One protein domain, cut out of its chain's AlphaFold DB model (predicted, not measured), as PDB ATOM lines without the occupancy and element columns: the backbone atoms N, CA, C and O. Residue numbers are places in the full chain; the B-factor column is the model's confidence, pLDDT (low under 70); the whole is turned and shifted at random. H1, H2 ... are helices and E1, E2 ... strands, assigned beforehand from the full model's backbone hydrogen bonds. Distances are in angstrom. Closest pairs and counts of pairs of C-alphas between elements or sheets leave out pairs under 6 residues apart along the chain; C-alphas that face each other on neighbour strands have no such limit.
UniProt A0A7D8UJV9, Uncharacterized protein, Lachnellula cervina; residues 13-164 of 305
ATOM      1  N   GLU A  13     373.955 362.489 423.208       88.50
ATOM      2  CA  GLU A  13     375.170 363.293 423.388       88.50
ATOM      3  C   GLU A  13     375.896 362.925 424.683       88.50
ATOM      4  O   GLU A  13     377.116 362.874 424.712       88.50
ATOM      5  N   LYS A  14     375.147 362.565 425.733       86.12
ATOM      6  CA  LYS A  14     375.694 362.364 427.082       86.12
ATOM      7  C   LYS A  14     376.124 360.934 427.391       86.12
ATOM      8  O   LYS A  14     376.735 360.691 428.424       86.12
ATOM      9  N   ILE A  15     375.782 359.958 426.547       85.50
ATOM     10  CA  ILE A  15     376.007 358.532 426.859       85.50
ATOM     11  C   ILE A  15     377.488 358.187 426.964       85.50
ATOM     12  O   ILE A  15     377.854 357.273 427.701       85.50
ATOM     13  N   PHE A  16     378.320 358.891 426.200       85.00
ATOM     14  CA  PHE A  16     379.749 358.621 426.099       85.00
ATOM     15  C   PHE A  16     380.626 359.737 426.670       85.00
ATOM     16  O   PHE A  16     381.848 359.628 426.548       85.00
ATOM     17  N   ASP A  17     380.022 360.768 427.270       81.56
ATOM     18  CA  ASP A  17     380.747 361.839 427.962       81.56
ATOM     19  C   ASP A  17     381.496 361.267 429.170       81.56
ATOM     20  O   ASP A  17     382.695 361.499 429.339       81.56
ATOM     21  N   ASP A  18     380.809 360.430 429.949       70.12
ATOM     22  CA  ASP A  18     381.368 359.793 431.132       70.12
ATOM     23  C   ASP A  18     381.923 358.399 430.818       70.12
ATOM     24  O   ASP A  18     381.402 357.625 430.003       70.12
ATOM     25  N   GLN A  19     383.015 358.045 431.493       69.12
ATOM     26  CA  GLN A  19     383.526 356.683 431.457       69.12
ATOM     27  C   GLN A  19     382.566 355.757 432.216       69.12
ATOM     28  O   GLN A  19     382.124 356.115 433.307       69.12
ATOM     29  N   PRO A  20     382.276 354.548 431.693       72.56
ATOM     30  CA  PRO A  20     381.481 353.587 432.435       72.56
ATOM     31  C   PRO A  20     382.048 353.331 433.833       72.56
ATOM     32  O   PRO A  20     383.243 353.077 433.969       72.56
ATOM     33  N   HIS A  21     381.185 353.385 434.854       67.25
ATOM     34  CA  HIS A  21     381.562 353.151 436.256       67.25
ATOM     35  C   HIS A  21     382.157 351.756 436.500       67.25
ATOM     36  O   HIS A  21     382.965 351.587 437.404       67.25
ATOM     37  N   SER A  22     381.785 350.775 435.673       70.12
ATOM     38  CA  SER A  22     382.418 349.458 435.614       70.12
ATOM     39  C   SER A  22     383.090 349.275 434.256       70.12
ATOM     40  O   SER A  22     382.602 349.780 433.242       70.12
ATOM     41  N   ILE A  23     384.242 348.600 434.233       80.25
ATOM     42  CA  ILE A  23     385.017 348.377 433.008       80.25
ATOM     43  C   ILE A  23     385.499 346.936 432.961       80.25
ATOM     44  O   ILE A  23     386.600 346.591 433.397       80.25
ATOM     45  N   THR A  24     384.709 346.104 432.310       84.94
ATOM     46  CA  THR A  24     385.060 344.720 432.046       84.94
ATOM     47  C   THR A  24     385.803 344.622 430.725       84.94
ATOM     48  O   THR A  24     385.258 344.889 429.651       84.94
ATOM     49  N   ARG A  25     387.086 344.253 430.781       86.69
ATOM     50  CA  ARG A  25     387.948 344.202 429.592       86.69
ATOM     51  C   ARG A  25     387.566 343.050 428.667       86.69
ATOM     52  O   ARG A  25     387.582 341.885 429.055       86.69
ATOM     53  N   LEU A  26     387.366 343.365 427.392       86.88
ATOM     54  CA  LEU A  26     387.165 342.374 426.344       86.88
ATOM     55  C   LEU A  26     388.487 342.065 425.636       86.88
ATOM     56  O   LEU A  26     389.115 342.930 425.028       86.88
ATOM     57  N   LYS A  27     388.904 340.796 425.659       84.69
ATOM     58  CA  LYS A  27     390.117 340.346 424.962       84.69
ATOM     59  C   LYS A  27     389.856 340.234 423.454       84.69
ATOM     60  O   LYS A  27     389.003 339.450 423.028       84.69
ATOM     61  N   HIS A  28     390.601 340.985 422.643       86.38
ATOM     62  CA  HIS A  28     390.656 340.834 421.184       86.38
ATOM     63  C   HIS A  28     392.019 341.283 420.629       86.38
ATOM     64  O   HIS A  28     392.670 342.156 421.193       86.38
ATOM     65  N   ARG A  29     392.450 340.687 419.508       84.94
ATOM     66  CA  ARG A  29     393.663 341.091 418.757       84.94
ATOM     67  C   ARG A  29     393.354 341.832 417.450       84.94
ATOM     68  O   ARG A  29     394.258 342.283 416.761       84.94
ATOM     69  N   ARG A  30     392.076 341.899 417.072       90.06
ATOM     70  CA  ARG A  30     391.616 342.477 415.801       90.06
ATOM     71  C   ARG A  30     391.283 343.955 415.977       90.06
ATOM     72  O   ARG A  30     390.736 344.312 417.014       90.06
ATOM     73  N   GLY A  31     391.585 344.765 414.966       92.38
ATOM     74  CA  GLY A  31     391.124 346.151 414.884       92.38
ATOM     75  C   GLY A  31     389.759 346.267 414.208       92.38
ATOM     76  O   GLY A  31     389.336 345.357 413.483       92.38
ATOM     77  N   SER A  32     389.089 347.389 414.445       96.62
ATOM     78  CA  SER A  32     387.850 347.771 413.769       96.62
ATOM     79  C   SER A  32     388.100 348.025 412.291       96.62
ATOM     80  O   SER A  32     389.181 348.454 411.886       96.62
ATOM     81  N   LYS A  33     387.098 347.721 411.466       96.00
ATOM     82  CA  LYS A  33     387.195 347.833 410.009       96.00
ATOM     83  C   LYS A  33     385.886 348.324 409.412       96.00
ATOM     84  O   LYS A  33     384.812 347.895 409.837       96.00
ATOM     85  N   CYS A  34     386.003 349.158 408.386       95.44
ATOM     86  CA  CYS A  34     384.925 349.442 407.453       95.44
ATOM     87  C   CYS A  34     385.118 348.587 406.194       95.44
ATOM     88  O   CYS A  34     386.236 348.425 405.709       95.44
ATOM     89  N   PHE A  35     384.026 348.025 405.698       94.19
ATOM     90  CA  PHE A  35     383.925 347.260 404.453       94.19
ATOM     91  C   PHE A  35     382.961 347.936 403.464       94.19
ATOM     92  O   PHE A  35     382.648 347.371 402.411       94.19
ATOM     93  N   GLY A  36     382.444 349.112 403.836       90.25
ATOM     94  CA  GLY A  36     381.597 349.940 402.995       90.25
ATOM     95  C   GLY A  36     382.366 350.569 401.839       90.25
ATOM     96  O   GLY A  36     383.586 350.727 401.925       90.25
ATOM     97  N   PRO A  37     381.664 350.937 400.757       91.56
ATOM     98  CA  PRO A  37     382.277 351.704 399.688       91.56
ATOM     99  C   PRO A  37     382.698 353.085 400.221       91.56
ATOM    100  O   PRO A  37     381.941 353.680 401.000       91.56
ATOM    101  N   PRO A  38     383.871 353.601 399.812       93.62
ATOM    102  CA  PRO A  38     384.204 355.005 399.995       93.62
ATOM    103  C   PRO A  38     383.160 355.884 399.302       93.62
ATOM    104  O   PRO A  38     382.796 355.639 398.153       93.62
ATOM    105  N   MET A  39     382.671 356.889 400.012       94.94
ATOM    106  CA  MET A  39     381.650 357.825 399.566       94.94
ATOM    107  C   MET A  39     382.236 359.232 399.534       94.94
ATOM    108  O   MET A  39     382.934 359.641 400.460       94.94
ATOM    109  N   VAL A  40     381.911 359.968 398.475       92.38
ATOM    110  CA  VAL A  40     382.115 361.420 398.408       92.38
ATOM    111  C   VAL A  40     381.034 362.140 399.219       92.38
ATOM    112  O   VAL A  40     379.980 361.559 399.490       92.38
ATOM    113  N   ASP A  41     381.253 363.406 399.570       87.50
ATOM    114  CA  ASP A  41     380.355 364.171 400.451       87.50
ATOM    115  C   ASP A  41     378.893 364.180 399.981       87.50
ATOM    116  O   ASP A  41     377.979 363.972 400.784       87.50
ATOM    117  N   SER A  42     378.660 364.303 398.670       88.12
ATOM    118  CA  SER A  42     377.313 364.266 398.083       88.12
ATOM    119  C   SER A  42     376.584 362.931 398.300       88.12
ATOM    120  O   SER A  42     375.355 362.892 398.319       88.12
ATOM    121  N   MET A  43     377.318 361.835 398.517       90.44
ATOM    122  CA  MET A  43     376.765 360.502 398.780       90.44
ATOM    123  C   MET A  43     376.551 360.215 400.269       90.44
ATOM    124  O   MET A  43     375.825 359.276 400.600       90.44
ATOM    125  N   LEU A  44     377.130 361.007 401.180       90.12
ATOM    126  CA  LEU A  44     376.961 360.792 402.623       90.12
ATOM    127  C   LEU A  44     375.521 361.056 403.078       90.12
ATOM    128  O   LEU A  44     375.083 360.482 404.082       90.12
ATOM    129  N   LYS A  45     374.780 361.880 402.321       89.56
ATOM    130  CA  LYS A  45     373.398 362.294 402.611       89.56
ATOM    131  C   LYS A  45     373.253 362.844 404.037       89.56
ATOM    132  O   LYS A  45     372.288 362.528 404.725       89.56
ATOM    133  N   ILE A  46     374.247 363.602 404.501       90.38
ATOM    134  CA  ILE A  46     374.202 364.330 405.775       90.38
ATOM    135  C   ILE A  46     373.842 365.780 405.425       90.38
ATOM    136  O   ILE A  46     374.693 366.484 404.884       90.38
ATOM    137  N   PRO A  47     372.596 366.225 405.660       87.94
ATOM    138  CA  PRO A  47     372.189 367.578 405.308       87.94
ATOM    139  C   PRO A  47     372.945 368.639 406.117       87.94
ATOM    140  O   PRO A  47     373.305 368.388 407.277       87.94
ATOM    141  N   PRO A  48     373.118 369.851 405.560       87.19
ATOM    142  CA  PRO A  48     373.536 371.015 406.334       87.19
ATOM    143  C   PRO A  48     372.639 371.215 407.563       87.19
ATOM    144  O   PRO A  48     371.432 371.000 407.498       87.19
ATOM    145  N   GLY A  49     373.228 371.598 408.699       87.75
ATOM    146  CA  GLY A  49     372.504 371.749 409.970       87.75
ATOM    147  C   GLY A  49     372.328 370.455 410.776       87.75
ATOM    148  O   GLY A  49     371.797 370.501 411.884       87.75
ATOM    149  N   SER A  50     372.803 369.307 410.275       91.62
ATOM    150  CA  SER A  50     372.829 368.068 411.063       91.62
ATOM    151  C   SER A  50     373.726 368.210 412.296       91.62
ATOM    152  O   SER A  50     374.846 368.716 412.212       91.62
ATOM    153  N   THR A  51     373.264 367.704 413.438       92.75
ATOM    154  CA  THR A  51     374.005 367.774 414.708       92.75
ATOM    155  C   THR A  51     374.750 366.468 414.957       92.75
ATOM    156  O   THR A  51     374.159 365.390 414.899       92.75
ATOM    157  N   ALA A  52     376.050 366.540 415.244       93.38
ATOM    158  CA  ALA A  52     376.817 365.371 415.667       93.38
ATOM    159  C   ALA A  52     376.457 365.019 417.116       93.38
ATOM    160  O   ALA A  52     376.779 365.770 418.032       93.38
ATOM    161  N   LEU A  53     375.809 363.873 417.316       92.88
ATOM    162  CA  LEU A  53     375.408 363.391 418.636       92.88
ATOM    163  C   LEU A  53     376.617 362.889 419.424       92.88
ATOM    164  O   LEU A  53     376.839 363.294 420.553       92.88
ATOM    165  N   PHE A  54     377.430 362.023 418.826       94.00
ATOM    166  CA  PHE A  54     378.690 361.591 419.424       94.00
ATOM    167  C   PHE A  54     379.687 361.180 418.348       94.00
ATOM    168  O   PHE A  54     379.314 360.783 417.239       94.00
ATOM    169  N   LYS A  55     380.970 361.207 418.712       95.38
ATOM    170  CA  LYS A  55     382.073 360.693 417.900       95.38
ATOM    171  C   LYS A  55     382.938 359.758 418.730       95.38
ATOM    172  O   LYS A  55     383.516 360.166 419.731       95.38
ATOM    173  N   LEU A  56     383.067 358.514 418.283       95.00
ATOM    174  CA  LEU A  56     383.857 357.501 418.974       95.00
ATOM    175  C   LEU A  56     385.069 357.090 418.132       95.00
ATOM    176  O   LEU A  56     384.895 356.579 417.020       95.00
ATOM    177  N   PRO A  57     386.298 357.301 418.636       95.56
ATOM    178  CA  PRO A  57     387.505 356.825 417.983       95.56
ATOM    179  C   PRO A  57     387.759 355.345 418.295       95.56
ATOM    180  O   PRO A  57     387.604 354.879 419.422       95.56
ATOM    181  N   PHE A  58     388.241 354.626 417.290       94.81
ATOM    182  CA  PHE A  58     388.694 353.242 417.349       94.81
ATOM    183  C   PHE A  58     390.128 353.154 416.809       94.81
ATOM    184  O   PHE A  58     390.579 353.999 416.035       94.81
ATOM    185  N   ASP A  59     390.880 352.148 417.258       92.69
ATOM    186  CA  ASP A  59     392.202 351.811 416.705       92.69
ATOM    187  C   ASP A  59     393.179 352.994 416.614       92.69
ATOM    188  O   ASP A  59     393.763 353.265 415.567       92.69
ATOM    189  N   LYS A  60     393.351 353.726 417.726       90.12
ATOM    190  CA  LYS A  60     394.177 354.948 417.789       90.12
ATOM    191  C   LYS A  60     393.742 356.003 416.754       90.12
ATOM    192  O   LYS A  60     394.578 356.643 416.129       90.12
ATOM    193  N   ASN A  61     392.429 356.160 416.568       91.31
ATOM    194  CA  ASN A  61     391.804 357.106 415.638       91.31
ATOM    195  C   ASN A  61     392.065 356.819 414.140       91.31
ATOM    196  O   ASN A  61     391.785 357.668 413.285       91.31
ATOM    197  N   LYS A  62     392.546 355.608 413.804       93.81
ATOM    198  CA  LYS A  62     392.569 355.104 412.417       93.81
ATOM    199  C   LYS A  62     391.166 354.852 411.877       93.81
ATOM    200  O   LYS A  62     390.960 354.934 410.672       93.81
ATOM    201  N   LEU A  63     390.218 354.566 412.766       96.94
ATOM    202  CA  LEU A  63     388.796 354.498 412.467       96.94
ATOM    203  C   LEU A  63     388.047 355.359 413.482       96.94
ATOM    204  O   LEU A  63     388.409 355.408 414.654       96.94
ATOM    205  N   SER A  64     387.005 356.054 413.054       97.25
ATOM    206  CA  SER A  64     386.059 356.684 413.965       97.25
ATOM    207  C   SER A  64     384.650 356.593 413.414       97.25
ATOM    208  O   SER A  64     384.436 356.543 412.204       97.25
ATOM    209  N   VAL A  65     383.685 356.545 414.322       97.56
ATOM    210  CA  VAL A  65     382.269 356.608 413.970       97.56
ATOM    211  C   VAL A  65     381.675 357.877 414.538       97.56
ATOM    212  O   VAL A  65     381.990 358.255 415.663       97.56
ATOM    213  N   THR A  66     380.849 358.544 413.746       97.00
ATOM    214  CA  THR A  66     380.113 359.736 414.162       97.00
ATOM    215  C   THR A  66     378.649 359.508 413.859       97.00
ATOM    216  O   THR A  66     378.303 359.133 412.741       97.00
ATOM    217  N   LEU A  67     377.796 359.701 414.854       96.00
ATOM    218  CA  LEU A  67     376.358 359.629 414.667       96.00
ATOM    219  C   LEU A  67     375.815 361.046 414.487       96.00
ATOM    220  O   LEU A  67     376.050 361.902 415.336       96.00
ATOM    221  N   TYR A  68     375.088 361.276 413.402       95.19
ATOM    222  CA  TYR A  68     374.446 362.551 413.100       95.19
ATOM    223  C   TYR A  68     372.939 362.445 413.274       95.19
ATOM    224  O   TYR A  68     372.342 361.467 412.825       95.19
ATOM    225  N   LEU A  69     372.342 363.466 413.880       93.44
ATOM    226  CA  LEU A  69     370.909 363.727 413.874       93.44
ATOM    227  C   LEU A  69     370.581 364.687 412.731       93.44
ATOM    228  O   LEU A  69     371.241 365.717 412.579       93.44
ATOM    229  N   HIS A  70     369.583 364.328 411.929       91.12
ATOM    230  CA  HIS A  70     369.094 365.138 410.818       91.12
ATOM    231  C   HIS A  70     368.559 366.492 411.309       91.12
ATOM    232  O   HIS A  70     367.948 366.563 412.375       91.12
ATOM    233  N   ALA A  71     368.755 367.549 410.516       84.50
ATOM    234  CA  ALA A  71     368.352 368.916 410.865       84.50
ATOM    235  C   ALA A  71     366.843 369.044 411.156       84.50
ATOM    236  O   ALA A  71     366.451 369.704 412.112       84.50
ATOM    237  N   ASP A  72     366.011 368.340 410.384       79.75
ATOM    238  CA  ASP A  72     364.543 368.357 410.511       79.75
ATOM    239  C   ASP A  72     363.983 367.676 411.783       79.75
ATOM    240  O   ASP A  72     362.772 367.616 411.972       79.75
ATOM    241  N   GLY A  73     364.832 367.138 412.668       64.50
ATOM    242  CA  GLY A  73     364.446 366.772 414.039       64.50
ATOM    243  C   GLY A  73     363.599 365.505 414.229       64.50
ATOM    244  O   GLY A  73     363.309 365.149 415.366       64.50
ATOM    245  N   ALA A  74     363.237 364.777 413.172       70.44
ATOM    246  CA  ALA A  74     362.378 363.589 413.258       70.44
ATOM    247  C   ALA A  74     363.090 362.304 413.757       70.44
ATOM    248  O   ALA A  74     362.832 361.233 413.225       70.44
ATOM    249  N   ASP A  75     364.049 362.377 414.691       81.88
ATOM    250  CA  ASP A  75     364.880 361.234 415.150       81.88
ATOM    251  C   ASP A  75     365.584 360.444 414.014       81.88
ATOM    252  O   ASP A  75     366.098 359.333 414.191       81.88
ATOM    253  N   VAL A  76     365.667 361.031 412.816       91.12
ATOM    254  CA  VAL A  76     366.381 360.454 411.677       91.12
ATOM    255  C   VAL A  76     367.871 360.596 411.939       91.12
ATOM    256  O   VAL A  76     368.417 361.699 411.937       91.12
ATOM    257  N   THR A  77     368.541 359.467 412.155       93.94
ATOM    258  CA  THR A  77     369.979 359.446 412.426       93.94
ATOM    259  C   THR A  77     370.767 358.683 411.373       93.94
ATOM    260  O   THR A  77     370.303 357.697 410.789       93.94
ATOM    261  N   ARG A  78     371.991 359.153 411.126       95.00
ATOM    262  CA  ARG A  78     372.947 358.543 410.201       95.00
ATOM    263  C   ARG A  78     374.251 358.238 410.915       95.00
ATOM    264  O   ARG A  78     374.781 359.069 411.649       95.00
ATOM    265  N   LEU A  79     374.777 357.043 410.688       97.00
ATOM    266  CA  LEU A  79     376.048 356.588 411.222       97.00
ATOM    267  C   LEU A  79     377.115 356.754 410.138       97.00
ATOM    268  O   LEU A  79     377.103 356.069 409.117       97.00
ATOM    269  N   LEU A  80     378.028 357.696 410.350       97.56
ATOM    270  CA  LEU A  80     379.202 357.922 409.516       97.56
ATOM    271  C   LEU A  80     380.368 357.099 410.060       97.56
ATOM    272  O   LEU A  80     380.724 357.227 411.229       97.56
ATOM    273  N   CYS A  81     381.008 356.313 409.204       97.94
ATOM    274  CA  CYS A  81     382.302 355.705 409.467       97.94
ATOM    275  C   CYS A  81     383.378 356.466 408.690       97.94
ATOM    276  O   CYS A  81     383.292 356.575 407.468       97.94
ATOM    277  N   ARG A  82     384.397 356.962 409.395       97.38
ATOM    278  CA  ARG A  82     385.653 357.444 408.817       97.38
ATOM    279  C   ARG A  82     386.732 356.405 409.086       97.38
ATOM    280  O   ARG A  82     386.913 356.009 410.237       97.38
ATOM    281  N   TRP A  83     387.517 356.042 408.083       97.12
ATOM    282  CA  TRP A  83     388.748 355.277 408.279       97.12
ATOM    283  C   TRP A  83     389.889 355.843 407.443       97.12
ATOM    284  O   TRP A  83     389.688 356.721 406.614       97.12
ATOM    285  N   VAL A  84     391.100 355.375 407.716       95.25
ATOM    286  CA  VAL A  84     392.311 355.772 407.002       95.25
ATOM    287  C   VAL A  84     392.774 354.609 406.128       95.25
ATOM    288  O   VAL A  84     392.835 353.471 406.604       95.25
ATOM    289  N   ASP A  85     393.054 354.879 404.856       91.88
ATOM    290  CA  ASP A  85     393.597 353.892 403.917       91.88
ATOM    291  C   ASP A  85     395.111 353.635 404.159       91.88
ATOM    292  O   ASP A  85     395.722 354.266 405.028       91.88
ATOM    293  N   PRO A  86     395.754 352.694 403.439       90.62
ATOM    294  CA  PRO A  86     397.195 352.453 403.572       90.62
ATOM    295  C   PRO A  86     398.092 353.655 403.230       90.62
ATOM    296  O   PRO A  86     399.241 353.685 403.664       90.62
ATOM    297  N   TYR A  87     397.576 354.634 402.483       93.19
ATOM    298  CA  TYR A  87     398.268 355.851 402.051       93.19
ATOM    299  C   TYR A  87     397.961 357.059 402.947       93.19
ATOM    300  O   TYR A  87     398.333 358.180 402.620       93.19
ATOM    301  N   PHE A  88     397.314 356.836 404.091       90.88
ATOM    302  CA  PHE A  88     396.909 357.861 405.051       90.88
ATOM    303  C   PHE A  88     395.784 358.807 404.595       90.88
ATOM    304  O   PHE A  88     395.503 359.794 405.279       90.88
ATOM    305  N   ASN A  89     395.058 358.469 403.528       93.50
ATOM    306  CA  ASN A  89     393.899 359.239 403.092       93.50
ATOM    307  C   ASN A  89     392.663 358.904 403.940       93.50
ATOM    308  O   ASN A  89     392.394 357.727 404.215       93.50
ATOM    309  N   PRO A  90     391.878 359.914 404.357       94.81
ATOM    310  CA  PRO A  90     390.610 359.682 405.023       94.81
ATOM    311  C   PRO A  90     389.549 359.234 404.011       94.81
ATOM    312  O   PRO A  90     389.284 359.907 403.020       94.81
ATOM    313  N   LEU A  91     388.909 358.108 404.302       96.69
ATOM    314  CA  LEU A  91     387.774 357.573 403.562       96.69
ATOM    315  C   LEU A  91     386.531 357.577 404.450       96.69
ATOM    316  O   LEU A  91     386.625 357.448 405.676       96.69
ATOM    317  N   TYR A  92     385.369 357.710 403.818       97.00
ATOM    318  CA  TYR A  92     384.088 357.886 404.491       97.00
ATOM    319  C   TYR A  92     383.038 356.939 403.919       97.00
ATOM    320  O   TYR A  92     383.046 356.624 402.737       97.00
ATOM    321  N   SER A  93     382.121 356.481 404.761       96.81
ATOM    322  CA  SER A  93     380.945 355.712 404.356       96.81
ATOM    323  C   SER A  93     379.838 355.984 405.362       96.81
ATOM    324  O   SER A  93     380.110 356.037 406.563       96.81
ATOM    325  N   CYS A  94     378.605 356.186 404.906       96.44
ATOM    326  CA  CYS A  94     377.511 356.608 405.773       96.44
ATOM    327  C   CYS A  94     376.198 355.924 405.407       96.44
ATOM    328  O   CYS A  94     375.813 355.896 404.240       96.44
ATOM    329  N   TYR A  95     375.491 355.437 406.424       95.56
ATOM    330  CA  TYR A  95     374.155 354.860 406.295       95.56
ATOM    331  C   TYR A  95     373.241 355.377 407.403       95.56
ATOM    332  O   TYR A  95     373.689 355.689 408.508       95.56
ATOM    333  N   GLY A  96     371.949 355.465 407.111       94.44
ATOM    334  CA  GLY A  96     370.904 355.680 408.099       94.44
ATOM    335  C   GLY A  96     370.808 354.491 409.044       94.44
ATOM    336  O   GLY A  96     371.006 353.347 408.640       94.44
ATOM    337  N   VAL A  97     370.478 354.738 410.311       94.44
ATOM    338  CA  VAL A  97     370.325 353.648 411.295       94.44
ATOM    339  C   VAL A  97     369.222 352.656 410.905       94.44
ATOM    340  O   VAL A  97     369.343 351.467 411.187       94.44
ATOM    341  N   HIS A  98     368.189 353.126 410.200       93.12
ATOM    342  CA  HIS A  98     367.097 352.305 409.671       93.12
ATOM    343  C   HIS A  98     367.564 351.319 408.583       93.12
ATOM    344  O   HIS A  98     366.960 350.264 408.419       93.12
ATOM    345  N   GLU A  99     368.668 351.615 407.886       92.88
ATOM    346  CA  GLU A  99     369.222 350.796 406.793       92.88
ATOM    347  C   GLU A  99     370.125 349.652 407.301       92.88
ATOM    348  O   GLU A  99     370.578 348.812 406.519       92.88
ATOM    349  N   LEU A 100     370.440 349.638 408.601       94.56
ATOM    350  CA  LEU A 100     371.479 348.793 409.184       94.56
ATOM    351  C   LEU A 100     370.913 347.797 410.193       94.56
ATOM    352  O   LEU A 100     370.177 348.183 411.093       94.56
ATOM    353  N   CYS A 101     371.338 346.540 410.120       94.31
ATOM    354  CA  CYS A 101     371.161 345.560 411.196       94.31
ATOM    355  C   CYS A 101     372.437 345.475 412.037       94.31
ATOM    356  O   CYS A 101     373.543 345.607 411.498       94.31
ATOM    357  N   VAL A 102     372.301 345.231 413.339       95.88
ATOM    358  CA  VAL A 102     373.423 345.119 414.277       95.88
ATOM    359  C   VAL A 102     373.447 343.731 414.894       95.88
ATOM    360  O   VAL A 102     372.434 343.189 415.307       95.88
ATOM    361  N   ARG A 103     374.637 343.138 414.981       94.94
ATOM    362  CA  ARG A 103     374.827 341.868 415.683       94.94
ATOM    363  C   ARG A 103     376.153 341.833 416.410       94.94
ATOM    364  O   ARG A 103     377.167 342.325 415.908       94.94
ATOM    365  N   ARG A 104     376.183 341.178 417.564       95.44
ATOM    366  CA  ARG A 104     377.430 340.926 418.282       95.44
ATOM    367  C   ARG A 104     378.140 339.689 417.740       95.44
ATOM    368  O   ARG A 104     377.531 338.651 417.510       95.44
ATOM    369  N   LYS A 105     379.461 339.780 417.582       94.00
ATOM    370  CA  LYS A 105     380.345 338.631 417.354       94.00
ATOM    371  C   LYS A 105     381.582 338.751 418.236       94.00
ATOM    372  O   LYS A 105     382.514 339.497 417.923       94.00
ATOM    373  N   GLY A 106     381.593 338.014 419.347       92.31
ATOM    374  CA  GLY A 106     382.655 338.089 420.352       92.31
ATOM    375  C   GLY A 106     382.747 339.489 420.961       92.31
ATOM    376  O   GLY A 106     381.787 339.969 421.552       92.31
ATOM    377  N   SER A 107     383.894 340.147 420.788       94.25
ATOM    378  CA  SER A 107     384.160 341.507 421.291       94.25
ATOM    379  C   SER A 107     383.828 342.611 420.274       94.25
ATOM    380  O   SER A 107     384.391 343.703 420.348       94.25
ATOM    381  N   SER A 108     383.004 342.308 419.264       96.25
ATOM    382  CA  SER A 108     382.684 343.245 418.185       96.25
ATOM    383  C   SER A 108     381.193 343.380 417.925       96.25
ATOM    384  O   SER A 108     380.464 342.392 418.023       96.25
ATOM    385  N   LEU A 109     380.773 344.580 417.521       97.56
ATOM    386  CA  LEU A 109     379.481 344.813 416.877       97.56
ATOM    387  C   LEU A 109     379.685 344.886 415.369       97.56
ATOM    388  O   LEU A 109     380.523 345.648 414.881       97.56
ATOM    389  N   GLN A 110     378.933 344.072 414.640       96.94
ATOM    390  CA  GLN A 110     378.919 344.040 413.188       96.94
ATOM    391  C   GLN A 110     377.644 344.697 412.689       96.94
ATOM    392  O   GLN A 110     376.550 344.256 413.030       96.94
ATOM    393  N   PHE A 111     377.814 345.710 411.852       96.88
ATOM    394  CA  PHE A 111     376.737 346.386 411.154       96.88
ATOM    395  C   PHE A 111     376.647 345.820 409.755       96.88
ATOM    396  O   PHE A 111     377.666 345.674 409.070       96.88
ATOM    397  N   GLN A 112     375.439 345.483 409.338       94.25
ATOM    398  CA  GLN A 112     375.178 344.933 408.023       94.25
ATOM    399  C   GLN A 112     374.138 345.779 407.315       94.25
ATOM    400  O   GLN A 112     373.177 346.211 407.942       94.25
ATOM    401  N   SER A 113     374.325 345.982 406.019       89.12
ATOM    402  CA  SER A 113     373.319 346.587 405.156       89.12
ATOM    403  C   SER A 113     372.785 345.543 404.186       89.12
ATOM    404  O   SER A 113     373.501 344.621 403.765       89.12
ATOM    405  N   TRP A 114     371.505 345.670 403.844       80.25
ATOM    406  CA  TRP A 114     370.927 344.864 402.781       80.25
ATOM    407  C   TRP A 114     371.510 345.309 401.442       80.25
ATOM    408  O   TRP A 114     371.495 346.492 401.106       80.25
ATOM    409  N   ASN A 115     372.034 344.362 400.670       74.12
ATOM    410  CA  ASN A 115     372.457 344.630 399.309       74.12
ATOM    411  C   ASN A 115     371.407 344.078 398.343       74.12
ATOM    412  O   ASN A 115     371.292 342.863 398.175       74.12
ATOM    413  N   HIS A 116     370.679 344.987 397.692       71.62
ATOM    414  CA  HIS A 116     369.622 344.654 396.736       71.62
ATOM    415  C   HIS A 116     370.140 343.911 395.495       71.62
ATOM    416  O   HIS A 116     369.425 343.072 394.964       71.62
ATOM    417  N   TYR A 117     371.386 344.144 395.069       70.50
ATOM    418  CA  TYR A 117     371.945 343.519 393.864       70.50
ATOM    419  C   TYR A 117     372.224 342.025 394.039       70.50
ATOM    420  O   TYR A 117     372.027 341.245 393.118       70.50
ATOM    421  N   ILE A 118     372.682 341.622 395.226       74.50
ATOM    422  CA  ILE A 118     373.009 340.219 395.535       74.50
ATOM    423  C   ILE A 118     371.962 339.550 396.433       74.50
ATOM    424  O   ILE A 118     372.181 338.429 396.881       74.50
ATOM    425  N   SER A 119     370.863 340.253 396.741       71.94
ATOM    426  CA  SER A 119     369.795 339.817 397.656       71.94
ATOM    427  C   SER A 119     370.322 339.218 398.966       71.94
ATOM    428  O   SER A 119     369.847 338.189 399.447       71.94
ATOM    429  N   ARG A 120     371.364 339.839 399.537       77.75
ATOM    430  CA  ARG A 120     372.038 339.332 400.738       77.75
ATOM    431  C   ARG A 120     372.533 340.462 401.628       77.75
ATOM    432  O   ARG A 120     373.034 341.482 401.158       77.75
ATOM    433  N   SER A 121     372.464 340.230 402.935       82.88
ATOM    434  CA  SER A 121     373.081 341.086 403.948       82.88
ATOM    435  C   SER A 121     374.613 341.022 403.862       82.88
ATOM    436  O   SER A 121     375.210 339.943 403.971       82.88
ATOM    437  N   LYS A 122     375.263 342.178 403.665       90.88
ATOM    438  CA  LYS A 122     376.728 342.317 403.641       90.88
ATOM    439  C   LYS A 122     377.184 343.102 404.864       90.88
ATOM    440  O   LYS A 122     376.576 344.095 405.244       90.88
ATOM    441  N   ILE A 123     378.284 342.666 405.479       94.00
ATOM    442  CA  ILE A 123     378.907 343.421 406.573       94.00
ATOM    443  C   ILE A 123     379.404 344.754 406.009       94.00
ATOM    444  O   ILE A 123     380.219 344.768 405.089       94.00
ATOM    445  N   TRP A 124     378.921 345.848 406.583       95.94
ATOM    446  CA  TRP A 124     379.362 347.206 406.299       95.94
ATOM    447  C   TRP A 124     380.505 347.618 407.227       95.94
ATOM    448  O   TRP A 124     381.500 348.176 406.778       95.94
ATOM    449  N   MET A 125     380.408 347.301 408.518       96.75
ATOM    450  CA  MET A 125     381.393 347.721 409.512       96.75
ATOM    451  C   MET A 125     381.480 346.713 410.655       96.75
ATOM    452  O   MET A 125     380.479 346.119 411.044       96.75
ATOM    453  N   ALA A 126     382.674 346.532 411.214       97.44
ATOM    454  CA  ALA A 126     382.888 345.784 412.446       97.44
ATOM    455  C   ALA A 126     383.674 346.646 413.439       97.44
ATOM    456  O   ALA A 126     384.826 346.989 413.177       97.44
ATOM    457  N   LEU A 127     383.054 346.976 414.572       97.75
ATOM    458  CA  LEU A 127     383.644 347.770 415.650       97.75
ATOM    459  C   LEU A 127     384.097 346.853 416.777       97.75
ATOM    460  O   LEU A 127     383.271 346.130 417.330       97.75
ATOM    461  N   PHE A 128     385.384 346.873 417.121       96.75
ATOM    462  CA  PHE A 128     385.924 346.103 418.241       96.75
ATOM    463  C   PHE A 128     386.020 346.976 419.489       96.75
ATOM    464  O   PHE A 128     386.679 348.017 419.493       96.75
ATOM    465  N   PHE A 129     385.367 346.534 420.558       94.69
ATOM    466  CA  PHE A 129     385.297 347.267 421.814       94.69
ATOM    467  C   PHE A 129     386.297 346.713 422.823       94.69
ATOM    468  O   PHE A 129     386.449 345.502 422.978       94.69
ATOM    469  N   LYS A 130     386.944 347.627 423.554       91.12
ATOM    470  CA  LYS A 130     387.870 347.288 424.644       91.12
ATOM    471  C   LYS A 130     387.153 346.896 425.934       91.12
ATOM    472  O   LYS A 130     387.735 346.168 426.734       91.12
ATOM    473  N   SER A 131     385.932 347.390 426.142       91.50
ATOM    474  CA  SER A 131     385.112 347.051 427.305       91.50
ATOM    475  C   SER A 131     383.715 346.609 426.894       91.50
ATOM    476  O   SER A 131     383.189 347.062 425.869       91.50
ATOM    477  N   TRP A 132     383.138 345.711 427.686       92.81
ATOM    478  CA  TRP A 132     381.787 345.198 427.476       92.81
ATOM    479  C   TRP A 132     380.741 346.300 427.638       92.81
ATOM    480  O   TRP A 132     379.866 346.444 426.791       92.81
ATOM    481  N   GLU A 133     380.909 347.175 428.624       92.62
ATOM    482  CA  GLU A 133     379.982 348.266 428.919       92.62
ATOM    483  C   GLU A 133     379.880 349.230 427.738       92.62
ATOM    484  O   GLU A 133     378.784 349.554 427.294       92.62
ATOM    485  N   ARG A 134     381.013 349.627 427.137       93.31
ATOM    486  CA  ARG A 134     381.003 350.497 425.948       93.31
ATOM    487  C   ARG A 134     380.310 349.844 424.755       93.31
ATOM    488  O   ARG A 134     379.642 350.538 423.995       93.31
ATOM    489  N   MET A 135     380.464 348.530 424.588       95.56
ATOM    490  CA  MET A 135     379.779 347.777 423.536       95.56
ATOM    491  C   MET A 135     378.266 347.748 423.770       95.56
ATOM    492  O   MET A 135     377.503 348.035 422.852       95.56
ATOM    493  N   VAL A 136     377.837 347.454 425.001       95.50
ATOM    494  CA  VAL A 136     376.424 347.441 425.400       95.50
ATOM    495  C   VAL A 136     375.796 348.824 425.239       95.50
ATOM    496  O   VAL A 136     374.711 348.929 424.676       95.50
ATOM    497  N   LEU A 137     376.475 349.887 425.681       95.56
ATOM    498  CA  LEU A 137     375.994 351.263 425.542       95.56
ATOM    499  C   LEU A 137     375.842 351.664 424.077       95.56
ATOM    500  O   LEU A 137     374.815 352.229 423.707       95.56
ATOM    501  N   PHE A 138     376.819 351.325 423.230       96.75
ATOM    502  CA  PHE A 138     376.719 351.565 421.790       96.75
ATOM    503  C   PHE A 138     375.543 350.821 421.172       96.75
ATOM    504  O   PHE A 138     374.770 351.409 420.418       96.75
ATOM    505  N   HIS A 139     375.388 349.540 421.504       97.19
ATOM    506  CA  HIS A 139     374.289 348.726 421.010       97.19
ATOM    507  C   HIS A 139     372.929 349.283 421.439       97.19
ATOM    508  O   HIS A 139     372.071 349.529 420.597       97.19
ATOM    509  N   ALA A 140     372.740 349.536 422.734       96.44
ATOM    510  CA  ALA A 140     371.487 350.049 423.268       96.44
ATOM    511  C   ALA A 140     371.143 351.431 422.690       96.44
ATOM    512  O   ALA A 140     369.994 351.651 422.315       96.44
ATOM    513  N   ALA A 141     372.130 352.321 422.533       96.00
ATOM    514  CA  ALA A 141     371.930 353.607 421.869       96.00
ATOM    515  C   ALA A 141     371.510 353.428 420.403       96.00
ATOM    516  O   ALA A 141     370.539 354.041 419.970       96.00
ATOM    517  N   PHE A 142     372.191 352.558 419.649       96.19
ATOM    518  CA  PHE A 142     371.850 352.271 418.256       96.19
ATOM    519  C   PHE A 142     370.419 351.737 418.111       96.19
ATOM    520  O   PHE A 142     369.656 352.255 417.301       96.19
ATOM    521  N   VAL A 143     370.032 350.746 418.920       95.62
ATOM    522  CA  VAL A 143     368.681 350.159 418.890       95.62
ATOM    523  C   VAL A 143     367.625 351.193 419.266       95.62
ATOM    524  O   VAL A 143     366.599 351.294 418.601       95.62
ATOM    525  N   ALA A 144     367.888 351.998 420.296       95.19
ATOM    526  CA  ALA A 144     366.990 353.055 420.745       95.19
ATOM    527  C   ALA A 144     366.753 354.136 419.677       95.19
ATOM    528  O   ALA A 144     365.644 354.654 419.556       95.19
ATOM    529  N   LEU A 145     367.780 354.469 418.895       94.25
ATOM    530  CA  LEU A 145     367.676 355.398 417.768       94.25
ATOM    531  C   LEU A 145     366.969 354.766 416.576       94.25
ATOM    532  O   LEU A 145     366.101 355.386 415.971       94.25
ATOM    533  N   LYS A 146     367.302 353.513 416.255       94.62
ATOM    534  CA  LYS A 146     366.650 352.777 415.174       94.62
ATOM    535  C   LYS A 146     365.151 352.625 415.437       94.62
ATOM    536  O   LYS A 146     364.372 352.839 414.517       94.62
ATOM    537  N   ALA A 147     364.753 352.329 416.674       93.44
ATOM    538  CA  ALA A 147     363.352 352.129 417.058       93.44
ATOM    539  C   ALA A 147     362.506 353.395 416.965       93.44
ATOM    540  O   ALA A 147     361.311 353.302 416.722       93.44
ATOM    541  N   ARG A 148     363.120 354.566 417.148       91.62
ATOM    542  CA  ARG A 148     362.434 355.863 417.065       91.62
ATOM    543  C   ARG A 148     362.554 356.522 415.698       91.62
ATOM    544  O   ARG A 148     361.919 357.540 415.459       91.62
ATOM    545  N   CYS A 149     363.355 355.956 414.797       91.75
ATOM    546  CA  CYS A 149     363.504 356.503 413.462       91.75
ATOM    547  C   CYS A 149     362.211 356.259 412.659       91.75
ATOM    548  O   CYS A 149     361.835 355.103 412.471       91.75
ATOM    549  N   PRO A 150     361.569 357.305 412.108       90.94
ATOM    550  CA  PRO A 150     360.307 357.190 411.368       90.94
ATOM    551  C   PRO A 150     360.449 356.413 410.053       90.94
ATOM    552  O   PRO A 150     359.461 355.991 409.467       90.94
ATOM    553  N   LEU A 151     361.684 356.215 409.582       91.19
ATOM    554  CA  LEU A 151     361.995 355.410 408.400       91.19
ATOM    555  C   LEU A 151     362.145 353.914 408.726       91.19
ATOM    556  O   LEU A 151     362.296 353.095 407.820       91.19
ATOM    557  N   THR A 152     362.131 353.539 410.008       89.94
ATOM    558  CA  THR A 152     362.195 352.142 410.437       89.94
ATOM    559  C   THR A 152     360.796 351.537 410.429       89.94
ATOM    560  O   THR A 152     359.998 351.793 411.322       89.94
ATOM    561  N   ILE A 153     360.517 350.681 409.445       84.12
ATOM    562  CA  ILE A 153     359.230 349.970 409.345       84.12
ATOM    563  C   ILE A 153     359.153 348.824 410.362       84.12
ATOM    564  O   ILE A 153     358.140 348.633 411.027       84.12
ATOM    565  N   ASN A 154     360.225 348.036 410.475       84.00
ATOM    566  CA  ASN A 154     360.322 346.948 411.442       84.00
ATOM    567  C   ASN A 154     361.783 346.740 411.848       84.00
ATOM    568  O   ASN A 154     362.691 346.822 411.016       84.00
ATOM    569  N   ILE A 155     362.012 346.453 413.125       88.31
ATOM    570  CA  ILE A 155     363.335 346.092 413.630       88.31
ATOM    571  C   ILE A 155     363.465 344.577 413.600       88.31
ATOM    572  O   ILE A 155     362.584 343.853 414.061       88.31
ATOM    573  N   ASN A 156     364.597 344.092 413.087       87.56
ATOM    574  CA  ASN A 156     364.910 342.675 413.163       87.56
ATOM    575  C   ASN A 156     364.962 342.254 414.648       87.56
ATOM    576  O   ASN A 156     365.708 342.877 415.403       87.56
ATOM    577  N   PRO A 157     364.222 341.218 415.084       87.69
ATOM    578  CA  PRO A 157     364.273 340.727 416.460       87.69
ATOM    579  C   PRO A 157     365.692 340.527 417.008       87.69
ATOM    580  O   PRO A 157     365.921 340.804 418.187       87.69
ATOM    581  N   ASP A 158     366.634 340.123 416.151       88.25
ATOM    582  CA  ASP A 158     368.035 339.910 416.514       88.25
ATOM    583  C   ASP A 158     368.743 341.212 416.920       88.25
ATOM    584  O   ASP A 158     369.592 341.176 417.808       88.25
ATOM    585  N   ASP A 159     368.351 342.364 416.357       91.69
ATOM    586  CA  ASP A 159     368.924 343.677 416.691       91.69
ATOM    587  C   ASP A 159     368.627 344.070 418.149       91.69
ATOM    588  O   ASP A 159     369.364 344.854 418.733       91.69
ATOM    589  N   TYR A 160     367.561 343.548 418.771       92.12
ATOM    590  CA  TYR A 160     367.276 343.824 420.187       92.12
ATOM    591  C   TYR A 160     368.178 343.032 421.141       92.12
ATOM    592  O   TYR A 160     368.206 343.323 422.339       92.12
ATOM    593  N   SER A 161     368.897 342.028 420.640       91.31
ATOM    594  CA  SER A 161     369.650 341.080 421.456       91.31
ATOM    595  C   SER A 161     371.149 341.149 421.178       91.31
ATOM    596  O   SER A 161     371.606 341.182 420.039       91.31
ATOM    597  N   LEU A 162     371.950 341.120 422.240       93.12
ATOM    598  CA  LEU A 162     373.388 340.927 422.120       93.12
ATOM    599  C   LEU A 162     373.694 339.440 422.271       93.12
ATOM    600  O   LEU A 162     373.513 338.867 423.340       93.12
ATOM    601  N   ALA A 163     374.193 338.816 421.207       93.44
ATOM    602  CA  ALA A 163     374.624 337.422 421.257       93.44
ATOM    603  C   ALA A 163     375.693 337.188 422.345       93.44
ATOM    604  O   ALA A 163     376.635 337.978 422.472       93.44
ATOM    605  N   GLY A 164     375.577 336.075 423.074       91.06
ATOM    606  CA  GLY A 164     376.438 335.757 424.220       91.06
ATOM    607  C   GLY A 164     376.034 336.466 425.515       91.06
ATOM    608  O   GLY A 164     376.882 336.672 426.380       91.06
TER     609      GLY A 164
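Overview. This is residues 13 to 164 of the 305 residues of an uncharacterized protein of Lachnellula cervina (UniProt A0A7D8UJV9). Two small antiparallel sheets, E1 to E4 and E5 to E7, share one long helix, H2, which packs on both of them and runs along their strands. A long unnamed stretch, residues 13 to 40, wraps round the outside, and its residues 33 to 34 pair with residues 125 to 126 of E7; the short helices H1 and H3 sit at the margins. The printed part has 152 residues, with three named helices and seven named strands in the order H1 E1 E2 E3 E4 E5 E6 E7 H2 H3. The class is mixed, helices and strands; the whole is compact, with a radius of gyration of the C-alphas of 15.0 A and spans of 38 by 38 by 35 A.

Along the chain. After residues 13 to 40, H1 takes residues 41 to 44, from C-alpha 41 at (380.355, 364.171, 400.451). E1 is residues 51 to 58, 20.8 A long; E2 is 63 to 69, 20.2 A; E3 is 77 to 84, 23.3 A; E4 is 90 to 96, 20.3 A. E5 is residues 100 to 105, 15.8 A long; E6 is 108 to 115, 21.5 A; E7 is 120 to 128, 23.3 A. H2 is residues 132 to 148, 24.4 A long, from C-alpha 132 at (381.787, 345.198, 427.476). H3 is residues 157 to 160, ending with C-alpha 160 at (367.276, 343.824, 420.187).

Arrangement. E1 E2 E3 E4 form a meander, each strand the antiparallel neighbour of the one before, in a strongly twisted sheet. N 53 and O 67 of the hairpin E1 and E2 are 2.8 A apart, N 66 and O 80 of E2 and E3 2.8 A, and N 81 and O 93 of E3 and E4 2.8 A, each within hydrogen-bond range. H1 is on this sheet but only grazes it; its closest C-alphas to E4 are those of Leu 44 and Cys 94, 5.3 A. E5 E6 E7 form a second meander, also strongly twisted, with N 103 and O 110 at 3.0 A and N 111 and O 125 at 2.8 A, within hydrogen-bond range. E4 and E5 meet only through their link. H2 is on both sheets. Its height over E5 E6 E7 is 10.0 A, where it lies over E5 and E6, two layers with the helix on one face of that sheet; over E1 E2 E3 E4 its height is 11.3 A. The closest C-alphas of E6 and H2 are those of Leu 109 and Met 135, 7.3 A; those of E3 and H2 are Thr 77 and Leu 145, 7.1 A. H3 stands at the level of the sheet E5 E6 E7, and its closest C-alphas to E5 are those of Val 102 and Asp 159, 5.3 A. H2 and H3 are close but not clearly touching, with the C-alphas of Val 143 and Tyr 160 6.6 A apart. Every O i to N i+4 pair of H2 is within hydrogen-bond range; H1 and H3 are too short for such a pair.

Size, cuts and confidence. The two C-alphas farthest apart, those of His 21 and Tyr 117, are 44.5 A apart. The printed part has no cut, and no link between named elements is long. The mean pLDDT of the printed part is 90.5, and residues 19, 21 and 73 are under 70.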